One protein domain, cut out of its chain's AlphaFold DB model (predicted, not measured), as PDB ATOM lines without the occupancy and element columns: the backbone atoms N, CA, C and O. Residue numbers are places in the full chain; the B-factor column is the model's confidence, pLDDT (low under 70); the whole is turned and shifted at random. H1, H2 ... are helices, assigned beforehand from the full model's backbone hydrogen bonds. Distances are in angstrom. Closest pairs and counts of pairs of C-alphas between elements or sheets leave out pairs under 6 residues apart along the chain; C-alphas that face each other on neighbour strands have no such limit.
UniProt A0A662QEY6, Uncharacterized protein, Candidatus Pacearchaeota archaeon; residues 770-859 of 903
ATOM      1  N   LYS A 770     -13.488  52.366 -36.959       82.25
ATOM      2  CA  LYS A 770     -13.385  51.638 -38.235       82.25
ATOM      3  C   LYS A 770     -12.459  50.426 -38.124       82.25
ATOM      4  O   LYS A 770     -12.777  49.375 -38.680       82.25
ATOM      5  N   ILE A 771     -11.322  50.560 -37.436       85.38
ATOM      6  CA  ILE A 771     -10.417  49.431 -37.164       85.38
ATOM      7  C   ILE A 771     -11.131  48.424 -36.260       85.38
ATOM      8  O   ILE A 771     -11.169  47.240 -36.584       85.38
ATOM      9  N   LEU A 772     -11.756  48.889 -35.178       86.31
ATOM     10  CA  LEU A 772     -12.467  48.031 -34.235       86.31
ATOM     11  C   LEU A 772     -13.566  47.212 -34.925       86.31
ATOM     12  O   LEU A 772     -13.557  45.990 -34.829       86.31
ATOM     13  N   ASN A 773     -14.443  47.851 -35.702       84.19
ATOM     14  CA  ASN A 773     -15.519  47.175 -36.431       84.19
ATOM     15  C   ASN A 773     -14.981  46.127 -37.415       84.19
ATOM     16  O   ASN A 773     -15.528  45.030 -37.515       84.19
ATOM     17  N   LYS A 774     -13.868  46.419 -38.103       85.00
ATOM     18  CA  LYS A 774     -13.203  45.437 -38.974       85.00
ATOM     19  C   LYS A 774     -12.690  44.228 -38.198       85.00
ATOM     20  O   LYS A 774     -12.832  43.104 -38.677       85.00
ATOM     21  N   HIS A 775     -12.107  44.428 -37.017       88.62
ATOM     22  CA  HIS A 775     -11.589  43.326 -36.198       88.62
ATOM     23  C   HIS A 775     -12.689  42.551 -35.467       88.62
ATOM     24  O   HIS A 775     -12.542  41.341 -35.309       88.62
ATOM     25  N   ILE A 776     -13.822  43.176 -35.128       87.94
ATOM     26  CA  ILE A 776     -15.029  42.472 -34.659       87.94
ATOM     27  C   ILE A 776     -15.542  41.535 -35.759       87.94
ATOM     28  O   ILE A 776     -15.708  40.341 -35.518       87.94
ATOM     29  N   VAL A 777     -15.704  42.038 -36.989       84.88
ATOM     30  CA  VAL A 777     -16.088  41.211 -38.148       84.88
ATOM     31  C   VAL A 777     -15.055  40.116 -38.414       84.88
ATOM     32  O   VAL A 777     -15.415  38.973 -38.672       84.88
ATOM     33  N   SER A 778     -13.765  40.427 -38.300       87.69
ATOM     34  CA  SER A 778     -12.695  39.435 -38.457       87.69
ATOM     35  C   SER A 778     -12.738  38.354 -37.374       87.69
ATOM     36  O   SER A 778     -12.502  37.191 -37.669       87.69
ATOM     37  N   SER A 779     -13.127  38.697 -36.147       89.88
ATOM     38  CA  SER A 779     -13.277  37.732 -35.050       89.88
ATOM     39  C   SER A 779     -14.422  36.746 -35.283       89.88
ATOM     40  O   SER A 779     -14.370  35.622 -34.793       89.88
ATOM     41  N   LEU A 780     -15.443  37.130 -36.055       85.25
ATOM     42  CA  LEU A 780     -16.477  36.196 -36.502       85.25
ATOM     43  C   LEU A 780     -15.909  35.146 -37.457       85.25
ATOM     44  O   LEU A 780     -16.235  33.967 -37.330       85.25
ATOM     45  N   TYR A 781     -15.028  35.556 -38.374       85.88
ATOM     46  CA  TYR A 781     -14.299  34.608 -39.214       85.88
ATOM     47  C   TYR A 781     -13.401  33.701 -38.377       85.88
ATOM     48  O   TYR A 781     -13.400  32.497 -38.609       85.88
ATOM     49  N   ASP A 782     -12.695  34.242 -37.381       90.00
ATOM     50  CA  ASP A 782     -11.861  33.438 -36.481       90.00
ATOM     51  C   ASP A 782     -12.708  32.370 -35.771       90.00
ATOM     52  O   ASP A 782     -12.350  31.192 -35.768       90.00
ATOM     53  N   PHE A 783     -13.879  32.753 -35.248       88.81
ATOM     54  CA  PHE A 783     -14.829  31.833 -34.621       88.81
ATOM     55  C   PHE A 783     -15.328  30.753 -35.593       88.81
ATOM     56  O   PHE A 783     -15.337  29.571 -35.238       88.81
ATOM     57  N   CYS A 784     -15.699  31.119 -36.827       84.50
ATOM     58  CA  CYS A 784     -16.048  30.149 -37.871       84.50
ATOM     59  C   CYS A 784     -14.900  29.175 -38.137       84.50
ATOM     60  O   CYS A 784     -15.103  27.962 -38.154       84.50
ATOM     61  N   SER A 785     -13.690  29.706 -38.307       84.56
ATOM     62  CA  SER A 785     -12.487  28.945 -38.627       84.56
ATOM     63  C   SER A 785     -12.092  27.979 -37.507       84.56
ATOM     64  O   SER A 785     -11.650  26.851 -37.751       84.56
ATOM     65  N   MET A 786     -12.294  28.374 -36.253       87.31
ATOM     66  CA  MET A 786     -12.078  27.497 -35.107       87.31
ATOM     67  C   MET A 786     -13.043  26.314 -35.103       87.31
ATOM     68  O   MET A 786     -12.586  25.181 -34.973       87.31
ATOM     69  N   ASN A 787     -14.330  26.580 -35.326       83.31
ATOM     70  CA  ASN A 787     -15.410  25.600 -35.208       83.31
ATOM     71  C   ASN A 787     -15.750  24.876 -36.528       83.31
ATOM     72  O   ASN A 787     -16.705  24.108 -36.572       83.31
ATOM     73  N   ASN A 788     -14.987  25.116 -37.602       78.38
ATOM     74  CA  ASN A 788     -15.244  24.596 -38.952       78.38
ATOM     75  C   ASN A 788     -16.671  24.910 -39.464       78.38
ATOM     76  O   ASN A 788     -17.308  24.075 -40.103       78.38
ATOM     77  N   LEU A 789     -17.178  26.111 -39.166       80.75
ATOM     78  CA  LEU A 789     -18.515  26.558 -39.570       80.75
ATOM     79  C   LEU A 789     -18.482  27.261 -40.932       80.75
ATOM     80  O   LEU A 789     -17.532  27.978 -41.246       80.75
ATOM     81  N   ASP A 790     -19.563  27.122 -41.705       77.81
ATOM     82  CA  ASP A 790     -19.754  27.879 -42.944       77.81
ATOM     83  C   ASP A 790     -19.952  29.375 -42.648       77.81
ATOM     84  O   ASP A 790     -20.871  29.782 -41.927       77.81
ATOM     85  N   THR A 791     -19.088  30.211 -43.229       74.69
ATOM     86  CA  THR A 791     -19.103  31.659 -43.002       74.69
ATOM     87  C   THR A 791     -20.385  32.301 -43.525       74.69
ATOM     88  O   THR A 791     -20.931  33.183 -42.865       74.69
ATOM     89  N   ASN A 792     -20.912  31.850 -44.670       72.19
ATOM     90  CA  ASN A 792     -22.115  32.442 -45.275       72.19
ATOM     91  C   ASN A 792     -23.318  32.318 -44.337       72.19
ATOM     92  O   ASN A 792     -24.073  33.273 -44.125       72.19
ATOM     93  N   THR A 793     -23.464  31.134 -43.746       68.31
ATOM     94  CA  THR A 793     -24.533  30.820 -42.807       68.31
ATOM     95  C   THR A 793     -24.415  31.690 -41.558       68.31
ATOM     96  O   THR A 793     -25.379  32.393 -41.238       68.31
ATOM     97  N   LEU A 794     -23.235  31.763 -40.926       69.62
ATOM     98  CA  LEU A 794     -23.055  32.550 -39.701       69.62
ATOM     99  C   LEU A 794     -23.310  34.050 -39.931       69.62
ATOM    100  O   LEU A 794     -24.098  34.656 -39.204       69.62
ATOM    101  N   PHE A 795     -22.733  34.653 -40.975       71.94
ATOM    102  CA  PHE A 795     -22.955  36.079 -41.259       71.94
ATOM    103  C   PHE A 795     -24.432  36.397 -41.506       71.94
ATOM    104  O   PHE A 795     -24.938  37.402 -41.005       71.94
ATOM    105  N   SER A 796     -25.154  35.513 -42.200       67.38
ATOM    106  CA  SER A 796     -26.591  35.692 -42.410       67.38
ATOM    107  C   SER A 796     -27.406  35.575 -41.119       67.38
ATOM    108  O   SER A 796     -28.335  36.354 -40.920       67.38
ATOM    109  N   THR A 797     -27.040  34.667 -40.208       70.94
ATOM    110  CA  THR A 797     -27.708  34.543 -38.900       70.94
ATOM    111  C   THR A 797     -27.472  35.760 -38.008       70.94
ATOM    112  O   THR A 797     -28.397  36.219 -37.343       70.94
ATOM    113  N   ILE A 798     -26.282  36.362 -38.061       72.12
ATOM    114  CA  ILE A 798     -25.941  37.565 -37.287       72.12
ATOM    115  C   ILE A 798     -26.734  38.775 -37.782       72.12
ATOM    116  O   ILE A 798     -27.352  39.486 -36.984       72.12
ATOM    117  N   VAL A 799     -26.774  38.983 -39.102       70.75
ATOM    118  CA  VAL A 799     -27.553  40.067 -39.722       70.75
ATOM    119  C   VAL A 799     -29.058  39.896 -39.474       70.75
ATOM    120  O   VAL A 799     -29.773  40.884 -39.367       70.75
ATOM    121  N   ARG A 800     -29.541  38.660 -39.309       70.31
ATOM    122  CA  ARG A 800     -30.943  38.363 -38.968       70.31
ATOM    123  C   ARG A 800     -31.233  38.341 -37.459       70.31
ATOM    124  O   ARG A 800     -32.363  38.073 -37.070       70.31
ATOM    125  N   GLY A 801     -30.245  38.639 -36.610       68.75
ATOM    126  CA  GLY A 801     -30.424  38.765 -35.158       68.75
ATOM    127  C   GLY A 801     -30.434  37.448 -34.377       68.75
ATOM    128  O   GLY A 801     -30.849  37.428 -33.223       68.75
ATOM    129  N   SER A 802     -29.964  36.349 -34.968       69.25
ATOM    130  CA  SER A 802     -29.955  35.009 -34.366       69.25
ATOM    131  C   SER A 802     -28.522  34.499 -34.165       69.25
ATOM    132  O   SER A 802     -28.097  33.550 -34.817       69.25
ATOM    133  N   MET A 803     -27.743  35.150 -33.292       73.25
ATOM    134  CA  MET A 803     -26.363  34.736 -32.993       73.25
ATOM    135  C   MET A 803     -26.323  33.719 -31.842       73.25
ATOM    136  O   MET A 803     -27.038  33.880 -30.852       73.25
ATOM    137  N   SER A 804     -25.489  32.677 -31.954       77.31
ATOM    138  CA  SER A 804     -25.348  31.685 -30.880       77.31
ATOM    139  C   SER A 804     -24.709  32.305 -29.628       77.31
ATOM    140  O   SER A 804     -23.918  33.252 -29.721       77.31
ATOM    141  N   LYS A 805     -25.034  31.768 -28.445       82.19
ATOM    142  CA  LYS A 805     -24.474  32.253 -27.169       82.19
ATOM    143  C   LYS A 805     -22.953  32.095 -27.130       82.19
ATOM    144  O   LYS A 805     -22.262  32.941 -26.574       82.19
ATOM    145  N   GLU A 806     -22.421  31.055 -27.761       84.56
ATOM    146  CA  GLU A 806     -20.987  30.776 -27.852       84.56
ATOM    147  C   GLU A 806     -20.259  31.851 -28.664       84.56
ATOM    148  O   GLU A 806     -19.214  32.338 -28.237       84.56
ATOM    149  N   ALA A 807     -20.831  32.265 -29.800       83.12
ATOM    150  CA  ALA A 807     -20.274  33.333 -30.625       83.12
ATOM    151  C   ALA A 807     -20.317  34.686 -29.894       83.12
ATOM    152  O   ALA A 807     -19.329  35.420 -29.909       83.12
ATOM    153  N   ILE A 808     -21.423  34.992 -29.200       83.88
ATOM    154  CA  ILE A 808     -21.542  36.183 -28.342       83.88
ATOM    155  C   ILE A 808     -20.443  36.177 -27.278       83.88
ATOM    156  O   ILE A 808     -19.652  37.114 -27.223       83.88
ATOM    157  N   ASN A 809     -20.331  35.100 -26.498       87.56
ATOM    158  CA  ASN A 809     -19.343  34.988 -25.424       87.56
ATOM    159  C   ASN A 809     -17.902  35.099 -25.948       87.56
ATOM    160  O   ASN A 809     -17.052  35.726 -25.312       87.56
ATOM    161  N   PHE A 810     -17.614  34.518 -27.119       89.44
ATOM    162  CA  PHE A 810     -16.308  34.639 -27.762       89.44
ATOM    163  C   PHE A 810     -15.976  36.100 -28.084       89.44
ATOM    164  O   PHE A 810     -14.922  36.590 -27.668       89.44
ATOM    165  N   LEU A 811     -16.880  36.814 -28.759       89.31
ATOM    166  CA  LEU A 811     -16.682  38.224 -29.092       89.31
ATOM    167  C   LEU A 811     -16.617  39.101 -27.841       89.31
ATOM    168  O   LEU A 811     -15.749  39.966 -27.760       89.31
ATOM    169  N   GLU A 812     -17.504  38.886 -26.867       89.31
ATOM    170  CA  GLU A 812     -17.566  39.659 -25.618       89.31
ATOM    171  C   GLU A 812     -16.261  39.558 -24.842       89.31
ATOM    172  O   GLU A 812     -15.781  40.566 -24.327       89.31
ATOM    173  N   SER A 813     -15.634  38.382 -24.863       89.31
ATOM    174  CA  SER A 813     -14.326  38.174 -24.245       89.31
ATOM    175  C   SER A 813     -13.167  38.916 -24.926       89.31
ATOM    176  O   SER A 813     -12.107  39.038 -24.322       89.31
ATOM    177  N   LEU A 814     -13.346  39.389 -26.165       89.25
ATOM    178  CA  LEU A 814     -12.345  40.144 -26.926       89.25
ATOM    179  C   LEU A 814     -12.623  41.651 -26.940       89.25
ATOM    180  O   LEU A 814     -11.701  42.453 -26.815       89.25
ATOM    181  N   TRP A 815     -13.885  42.033 -27.137       90.94
ATOM    182  CA  TRP A 815     -14.265  43.396 -27.525       90.94
ATOM    183  C   TRP A 815     -15.164  44.101 -26.510       90.94
ATOM    184  O   TRP A 815     -15.359  45.312 -26.618       90.94
ATOM    185  N   GLY A 816     -15.710  43.372 -25.534       86.00
ATOM    186  CA  GLY A 816     -16.680  43.889 -24.573       86.00
ATOM    187  C   GLY A 816     -18.083  44.101 -25.159       86.00
ATOM    188  O   GLY A 816     -18.274  44.378 -26.345       86.00
ATOM    189  N   GLN A 817     -19.094  44.000 -24.293       82.00
ATOM    190  CA  GLN A 817     -20.513  43.990 -24.677       82.00
ATOM    191  C   GLN A 817     -20.974  45.234 -25.450       82.00
ATOM    192  O   GLN A 817     -21.716  45.118 -26.427       82.00
ATOM    193  N   GLY A 818     -20.542  46.429 -25.033       80.56
ATOM    194  CA  GLY A 818     -20.972  47.692 -25.646       80.56
ATOM    195  C   GLY A 818     -20.547  47.827 -27.112       80.56
ATOM    196  O   GLY A 818     -21.369  48.157 -27.970       80.56
ATOM    197  N   ASN A 819     -19.290  47.491 -27.415       82.88
ATOM    198  CA  ASN A 819     -18.733  47.591 -28.767       82.88
ATOM    199  C   ASN A 819     -19.405  46.611 -29.737       82.88
ATOM    200  O   ASN A 819     -19.675  46.952 -30.888       82.88
ATOM    201  N   ILE A 820     -19.730  45.409 -29.259       84.12
ATOM    202  CA  ILE A 820     -20.370  44.364 -30.064       84.12
ATOM    203  C   ILE A 820     -21.794  44.757 -30.431       84.12
ATOM    204  O   ILE A 820     -22.158  44.674 -31.600       84.12
ATOM    205  N   LYS A 821     -22.585  45.233 -29.460       83.62
ATOM    206  CA  LYS A 821     -23.961  45.685 -29.716       83.62
ATOM    207  C   LYS A 821     -23.998  46.793 -30.768       83.62
ATOM    208  O   LYS A 821     -24.812  46.725 -31.685       83.62
ATOM    209  N   SER A 822     -23.093  47.769 -30.663       84.25
ATOM    210  CA  SER A 822     -22.964  48.847 -31.653       84.25
ATOM    211  C   SER A 822     -22.614  48.303 -33.044       84.25
ATOM    212  O   SER A 822     -23.318  48.579 -34.016       84.25
ATOM    213  N   CYS A 823     -21.578  47.464 -33.138       83.69
ATOM    214  CA  CYS A 823     -21.110  46.916 -34.409       83.69
ATOM    215  C   CYS A 823     -22.165  46.024 -35.087       83.69
ATOM    216  O   CYS A 823     -22.439  46.183 -36.274       83.69
ATOM    217  N   ILE A 824     -22.811  45.127 -34.334       82.12
ATOM    218  CA  ILE A 824     -23.869  44.251 -34.859       82.12
ATOM    219  C   ILE A 824     -25.041  45.079 -35.373       82.12
ATOM    220  O   ILE A 824     -25.508  44.819 -36.479       82.12
ATOM    221  N   LYS A 825     -25.475  46.106 -34.632       84.12
ATOM    222  CA  LYS A 825     -26.540  47.002 -35.090       84.12
ATOM    223  C   LYS A 825     -26.179  47.669 -36.421       84.12
ATOM    224  O   LYS A 825     -26.980  47.640 -37.346       84.12
ATOM    225  N   GLN A 826     -24.948  48.167 -36.572       83.69
ATOM    226  CA  GLN A 826     -24.484  48.740 -37.843       83.69
ATOM    227  C   GLN A 826     -24.497  47.720 -38.997       83.69
ATOM    228  O   GLN A 826     -24.847  48.069 -40.126       83.69
ATOM    229  N   LEU A 827     -24.130  46.459 -38.740       82.38
ATOM    230  CA  LEU A 827     -24.217  45.390 -39.742       82.38
ATOM    231  C   LEU A 827     -25.677  45.086 -40.115       82.38
ATOM    232  O   LEU A 827     -25.985  44.939 -41.298       82.38
ATOM    233  N   GLN A 828     -26.574  45.024 -39.131       84.12
ATOM    234  CA  GLN A 828     -28.007  44.793 -39.337       84.12
ATOM    235  C   GLN A 828     -28.644  45.928 -40.144       84.12
ATOM    236  O   GLN A 828     -29.274  45.666 -41.166       84.12
ATOM    237  N   ASP A 829     -28.392  47.182 -39.769       84.94
ATOM    238  CA  ASP A 829     -28.923  48.361 -40.458       84.94
ATOM    239  C   ASP A 829     -28.439  48.428 -41.917       84.94
ATOM    240  O   ASP A 829     -29.189  48.774 -42.833       84.94
ATOM    241  N   LYS A 830     -27.173  48.066 -42.167       84.00
ATOM    242  CA  LYS A 830     -26.554  48.184 -43.493       84.00
ATOM    243  C   LYS A 830     -26.871  47.014 -44.430       84.00
ATOM    244  O   LYS A 830     -27.033  47.230 -45.638       84.00
ATOM    245  N   TYR A 831     -26.933  45.788 -43.906       83.81
ATOM    246  CA  TYR A 831     -27.055  44.562 -44.706       83.81
ATOM    247  C   TYR A 831     -28.377  43.806 -44.508       83.81
ATOM    248  O   TYR A 831     -28.683  42.929 -45.310       83.81
ATOM    249  N   GLY A 832     -29.201  44.159 -43.517       78.81
ATOM    250  CA  GLY A 832     -30.478  43.486 -43.230       78.81
ATOM    251  C   GLY A 832     -31.515  43.579 -44.351       78.81
ATOM    252  O   GLY A 832     -32.426  42.762 -44.417       78.81
ATOM    253  N   ARG A 833     -31.348  44.530 -45.279       80.19
ATOM    254  CA  ARG A 833     -32.202  44.691 -46.469       80.19
ATOM    255  C   ARG A 833     -31.991  43.640 -47.565       80.19
ATOM    256  O   ARG A 833     -32.787  43.584 -48.496       80.19
ATOM    257  N   PHE A 834     -30.899  42.876 -47.519       81.38
ATOM    258  CA  PHE A 834     -30.603  41.864 -48.535       81.38
ATOM    259  C   PHE A 834     -31.308  40.548 -48.189       81.38
ATOM    260  O   PHE A 834     -31.296  40.102 -47.043       81.38
ATOM    261  N   SER A 835     -31.932  39.918 -49.184       72.75
ATOM    262  CA  SER A 835     -32.811  38.763 -48.969       72.75
ATOM    263  C   SER A 835     -32.044  37.441 -48.855       72.75
ATOM    264  O   SER A 835     -32.397  36.590 -48.033       72.75
ATOM    265  N   SER A 836     -30.964  37.262 -49.626       80.12
ATOM    266  CA  SER A 836     -30.200  36.007 -49.656       80.12
ATOM    267  C   SER A 836     -28.951  36.030 -48.763       80.12
ATOM    268  O   SER A 836     -28.227  37.023 -48.693       80.12
ATOM    269  N   SER A 837     -28.650  34.898 -48.108       76.62
ATOM    270  CA  SER A 837     -27.448  34.746 -47.267       76.62
ATOM    271  C   SER A 837     -26.149  34.947 -48.056       76.62
ATOM    272  O   SER A 837     -25.194  35.526 -47.541       76.62
ATOM    273  N   LYS A 838     -26.131  34.514 -49.324       79.38
ATOM    274  CA  LYS A 838     -24.993  34.681 -50.235       79.38
ATOM    275  C   LYS A 838     -24.741  36.154 -50.561       79.38
ATOM    276  O   LYS A 838     -23.604  36.600 -50.496       79.38
ATOM    277  N   GLU A 839     -25.792  36.922 -50.841       79.88
ATOM    278  CA  GLU A 839     -25.664  38.351 -51.146       79.88
ATOM    279  C   GLU A 839     -25.209  39.161 -49.924       79.88
ATOM    280  O   GLU A 839     -24.330  40.013 -50.050       79.88
ATOM    281  N   ILE A 840     -25.739  38.857 -48.732       77.50
ATOM    282  CA  ILE A 840     -25.263  39.451 -47.472       77.50
ATOM    283  C   ILE A 840     -23.758  39.205 -47.315       77.50
ATOM    284  O   ILE A 840     -23.001  40.149 -47.081       77.50
ATOM    285  N   PHE A 841     -23.322  37.954 -47.481       77.44
ATOM    286  CA  PHE A 841     -21.916  37.586 -47.365       77.44
ATOM    287  C   PHE A 841     -21.042  38.303 -48.397       77.44
ATOM    288  O   PHE A 841     -20.066  38.936 -48.012       77.44
ATOM    289  N   GLU A 842     -21.403  38.285 -49.682       80.56
ATOM    290  CA  GLU A 842     -20.629  38.944 -50.744       80.56
ATOM    291  C   GLU A 842     -20.493  40.457 -50.508       80.56
ATOM    292  O   GLU A 842     -19.445  41.048 -50.786       80.56
ATOM    293  N   LYS A 843     -21.529  41.112 -49.963       80.38
ATOM    294  CA  LYS A 843     -21.483  42.538 -49.605       80.38
ATOM    295  C   LYS A 843     -20.590  42.799 -48.397       80.38
ATOM    296  O   LYS A 843     -19.792  43.734 -48.444       80.38
ATOM    297  N   ILE A 844     -20.695  41.986 -47.344       75.56
ATOM    298  CA  ILE A 844     -19.825  42.088 -46.165       75.56
ATOM    299  C   ILE A 844     -18.377  41.817 -46.572       75.56
ATOM    300  O   ILE A 844     -17.495  42.604 -46.249       75.56
ATOM    301  N   GLU A 845     -18.117  40.764 -47.340       74.31
ATOM    302  CA  GLU A 845     -16.783  40.445 -47.838       74.31
ATOM    303  C   GLU A 845     -16.235  41.557 -48.736       74.31
ATOM    304  O   GLU A 845     -15.051  41.865 -48.663       74.31
ATOM    305  N   LYS A 846     -17.066  42.221 -49.547       76.50
ATOM    306  CA  LYS A 846     -16.631  43.370 -50.350       76.50
ATOM    307  C   LYS A 846     -16.277  44.590 -49.493       76.50
ATOM    308  O   LYS A 846     -15.261  45.233 -49.755       76.50
ATOM    309  N   ASP A 847     -17.100  44.912 -48.501       71.19
ATOM    310  CA  ASP A 847     -16.954  46.119 -47.677       71.19
ATOM    311  C   ASP A 847     -15.888  45.968 -46.582       71.19
ATOM    312  O   ASP A 847     -15.218  46.934 -46.214       71.19
ATOM    313  N   PHE A 848     -15.701  44.744 -46.091       67.00
ATOM    314  CA  PHE A 848     -14.724  44.370 -45.073       67.00
ATOM    315  C   PHE A 848     -13.561  43.562 -45.662       67.00
ATOM    316  O   PHE A 848     -12.907  42.837 -44.915       67.00
ATOM    317  N   ARG A 849     -13.310  43.691 -46.981       58.62
ATOM    318  CA  ARG A 849     -12.335  42.906 -47.762       58.62
ATOM    319  C   ARG A 849     -11.132  42.445 -46.930       58.62
ATOM    320  O   ARG A 849     -10.278  43.266 -46.591       58.62
ATOM    321  N   PRO A 850     -11.039  41.139 -46.646       51.94
ATOM    322  CA  PRO A 850      -9.868  40.537 -46.035       51.94
ATOM    323  C   PRO A 850      -8.846  40.273 -47.171       51.94
ATOM    324  O   PRO A 850      -9.085  39.365 -47.953       51.94
ATOM    325  N   TRP A 851      -7.723  40.962 -47.433       62.31
ATOM    326  CA  TRP A 851      -6.809  41.762 -46.610       62.31
ATOM    327  C   TRP A 851      -5.792  42.573 -47.434       62.31
ATOM    328  O   TRP A 851      -5.357  42.145 -48.502       62.31
ATOM    329  N   ASP A 852      -5.336  43.674 -46.834       55.34
ATOM    330  CA  ASP A 852      -3.937  44.114 -46.684       55.34
ATOM    331  C   ASP A 852      -3.973  45.037 -45.448       55.34
ATOM    332  O   ASP A 852      -4.718  46.025 -45.462       55.34
ATOM    333  N   LEU A 853      -3.269  44.699 -44.353       55.81
ATOM    334  CA  LEU A 853      -3.293  45.496 -43.108       55.81
ATOM    335  C   LEU A 853      -2.905  46.961 -43.370       55.81
ATOM    336  O   LEU A 853      -3.277  47.845 -42.599       55.81
ATOM    337  N   ARG A 854      -2.174  47.214 -44.463       52.28
ATOM    338  CA  ARG A 854      -1.658  48.524 -44.870       52.28
ATOM    339  C   ARG A 854      -2.612  49.281 -45.794       52.28
ATOM    340  O   ARG A 854      -2.703  50.497 -45.686       52.28
ATOM    341  N   LYS A 855      -3.407  48.601 -46.636       48.03
ATOM    342  CA  LYS A 855      -4.391  49.257 -47.544       48.03
ATOM    343  C   LYS A 855      -5.616  49.817 -46.837       48.03
ATOM    344  O   LYS A 855      -6.514  50.380 -47.461       48.03
ATOM    345  N   VAL A 856      -5.672  49.691 -45.516       44.41
ATOM    346  CA  VAL A 856      -6.624  50.450 -44.718       44.41
ATOM    347  C   VAL A 856      -6.422  51.952 -44.955       44.41
ATOM    348  O   VAL A 856      -7.421  52.649 -45.047       44.41
ATOM    349  N   GLU A 857      -5.197  52.434 -45.192       41.81
ATOM    350  CA  GLU A 857      -4.927  53.840 -45.545       41.81
ATOM    351  C   GLU A 857      -5.608  54.294 -46.852       41.81
ATOM    352  O   GLU A 857      -6.032  55.444 -46.947       41.81
ATOM    353  N   ASP A 858      -5.811  53.394 -47.822       37.03
ATOM    354  CA  ASP A 858      -6.468  53.709 -49.104       37.03
ATOM    355  C   ASP A 858      -8.000  53.815 -48.984       37.03
ATOM    356  O   ASP A 858      -8.656  54.503 -49.767       37.03
ATOM    357  N   HIS A 859      -8.588  53.130 -47.998       33.59
ATOM    358  CA  HIS A 859     -10.040  53.102 -47.746       33.59
ATOM    359  C   HIS A 859     -10.467  53.945 -46.544       33.59
ATOM    360  O   HIS A 859     -11.657  54.163 -46.301       33.59
TER     361      HIS A 859
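AT A GLANCE: This is residues 770 to 859 of the 903 residues of an uncharacterized protein of Candidatus Pacearchaeota archaeon (UniProt A0A662QEY6). Five helices are set crosswise in a compact cluster: H4 runs along one side, H3 lies near its first end, H5 near its last end, and H1 and H2 lie between H3 and H5. After H5 the chain trails away to the short H6, which is apart from the cluster. The printed part has 90 residues with six named helices, H1 to H6 in order along the chain, and no named strand; the class is all helix. The whole is compact, with a radius of gyration of the C-alphas of 12.5 A, and spans 35 by 31 by 26 A.

HOW THE PARTS SIT: H1, residues 770 to 787, is the longest helix. With residues 776 to 783 alone it touches H3, residues 805 to 815; the closest C-alphas, of Ser 779 and Leu 811, are 6.9 A apart, and the tilt is steep at 41 degrees, opposite ways. With residues 773 to 776 alone H1 only just touches H4, residues 817 to 831, with 3 pairs of C-alphas within 8 A; the closest are Asn 773 and Cys 823, 6.0 A, and the lines are about perpendicular at 88 degrees. H1 and H2, residues 791 to 799, touch only at the corner by their link, and only just, with 3 such pairs; the C-alphas of Cys 784 and Thr 791 are closest, 6.2 A. H2 touches H4 at 80 degrees, about perpendicular, with the C-alphas of Val 799 and Gln 828 closest at 4.8 A. H2 also touches H5, residues 837 to 847, about perpendicular at 89 degrees; the C-alphas of Ser 796 and Ser 837 are closest, 5.0 A. H4, with residue 831 alone, only just touches H5, with 3 pairs within 8 A; the C-alphas of Tyr 831 and Ile 840 are closest, 6.1 A. H3 and H4 are close but not clearly touching, with the C-alphas of Glu 812 and Ile 820 closest at 7.1 A. H6, residues 856 to 859, touches no helix. Every O i to N i+4 pair is within hydrogen-bond range in H1, H2, H4 and H5, and 6 of 7 are in H3; H6 is too short for such a pair.

IN THESE COORDINATES: H1 begins at C-alpha 770, (-13.385, 51.638, -38.235), and is 26.3 A long. H4 is 21.1 A long and ends at C-alpha 831, (-27.055, 44.562, -44.706). H6 ends at C-alpha 859, (-10.040, 53.102, -47.746).

THE WHOLE: The two C-alphas farthest apart, of Lys 805 and Asp 858, are 35.6 A apart. The printed part has no cut and no long link. The mean pLDDT of the printed part is 77.0; residues 793 to 794, 796, 801 to 802 and 848 to 859 are under 70.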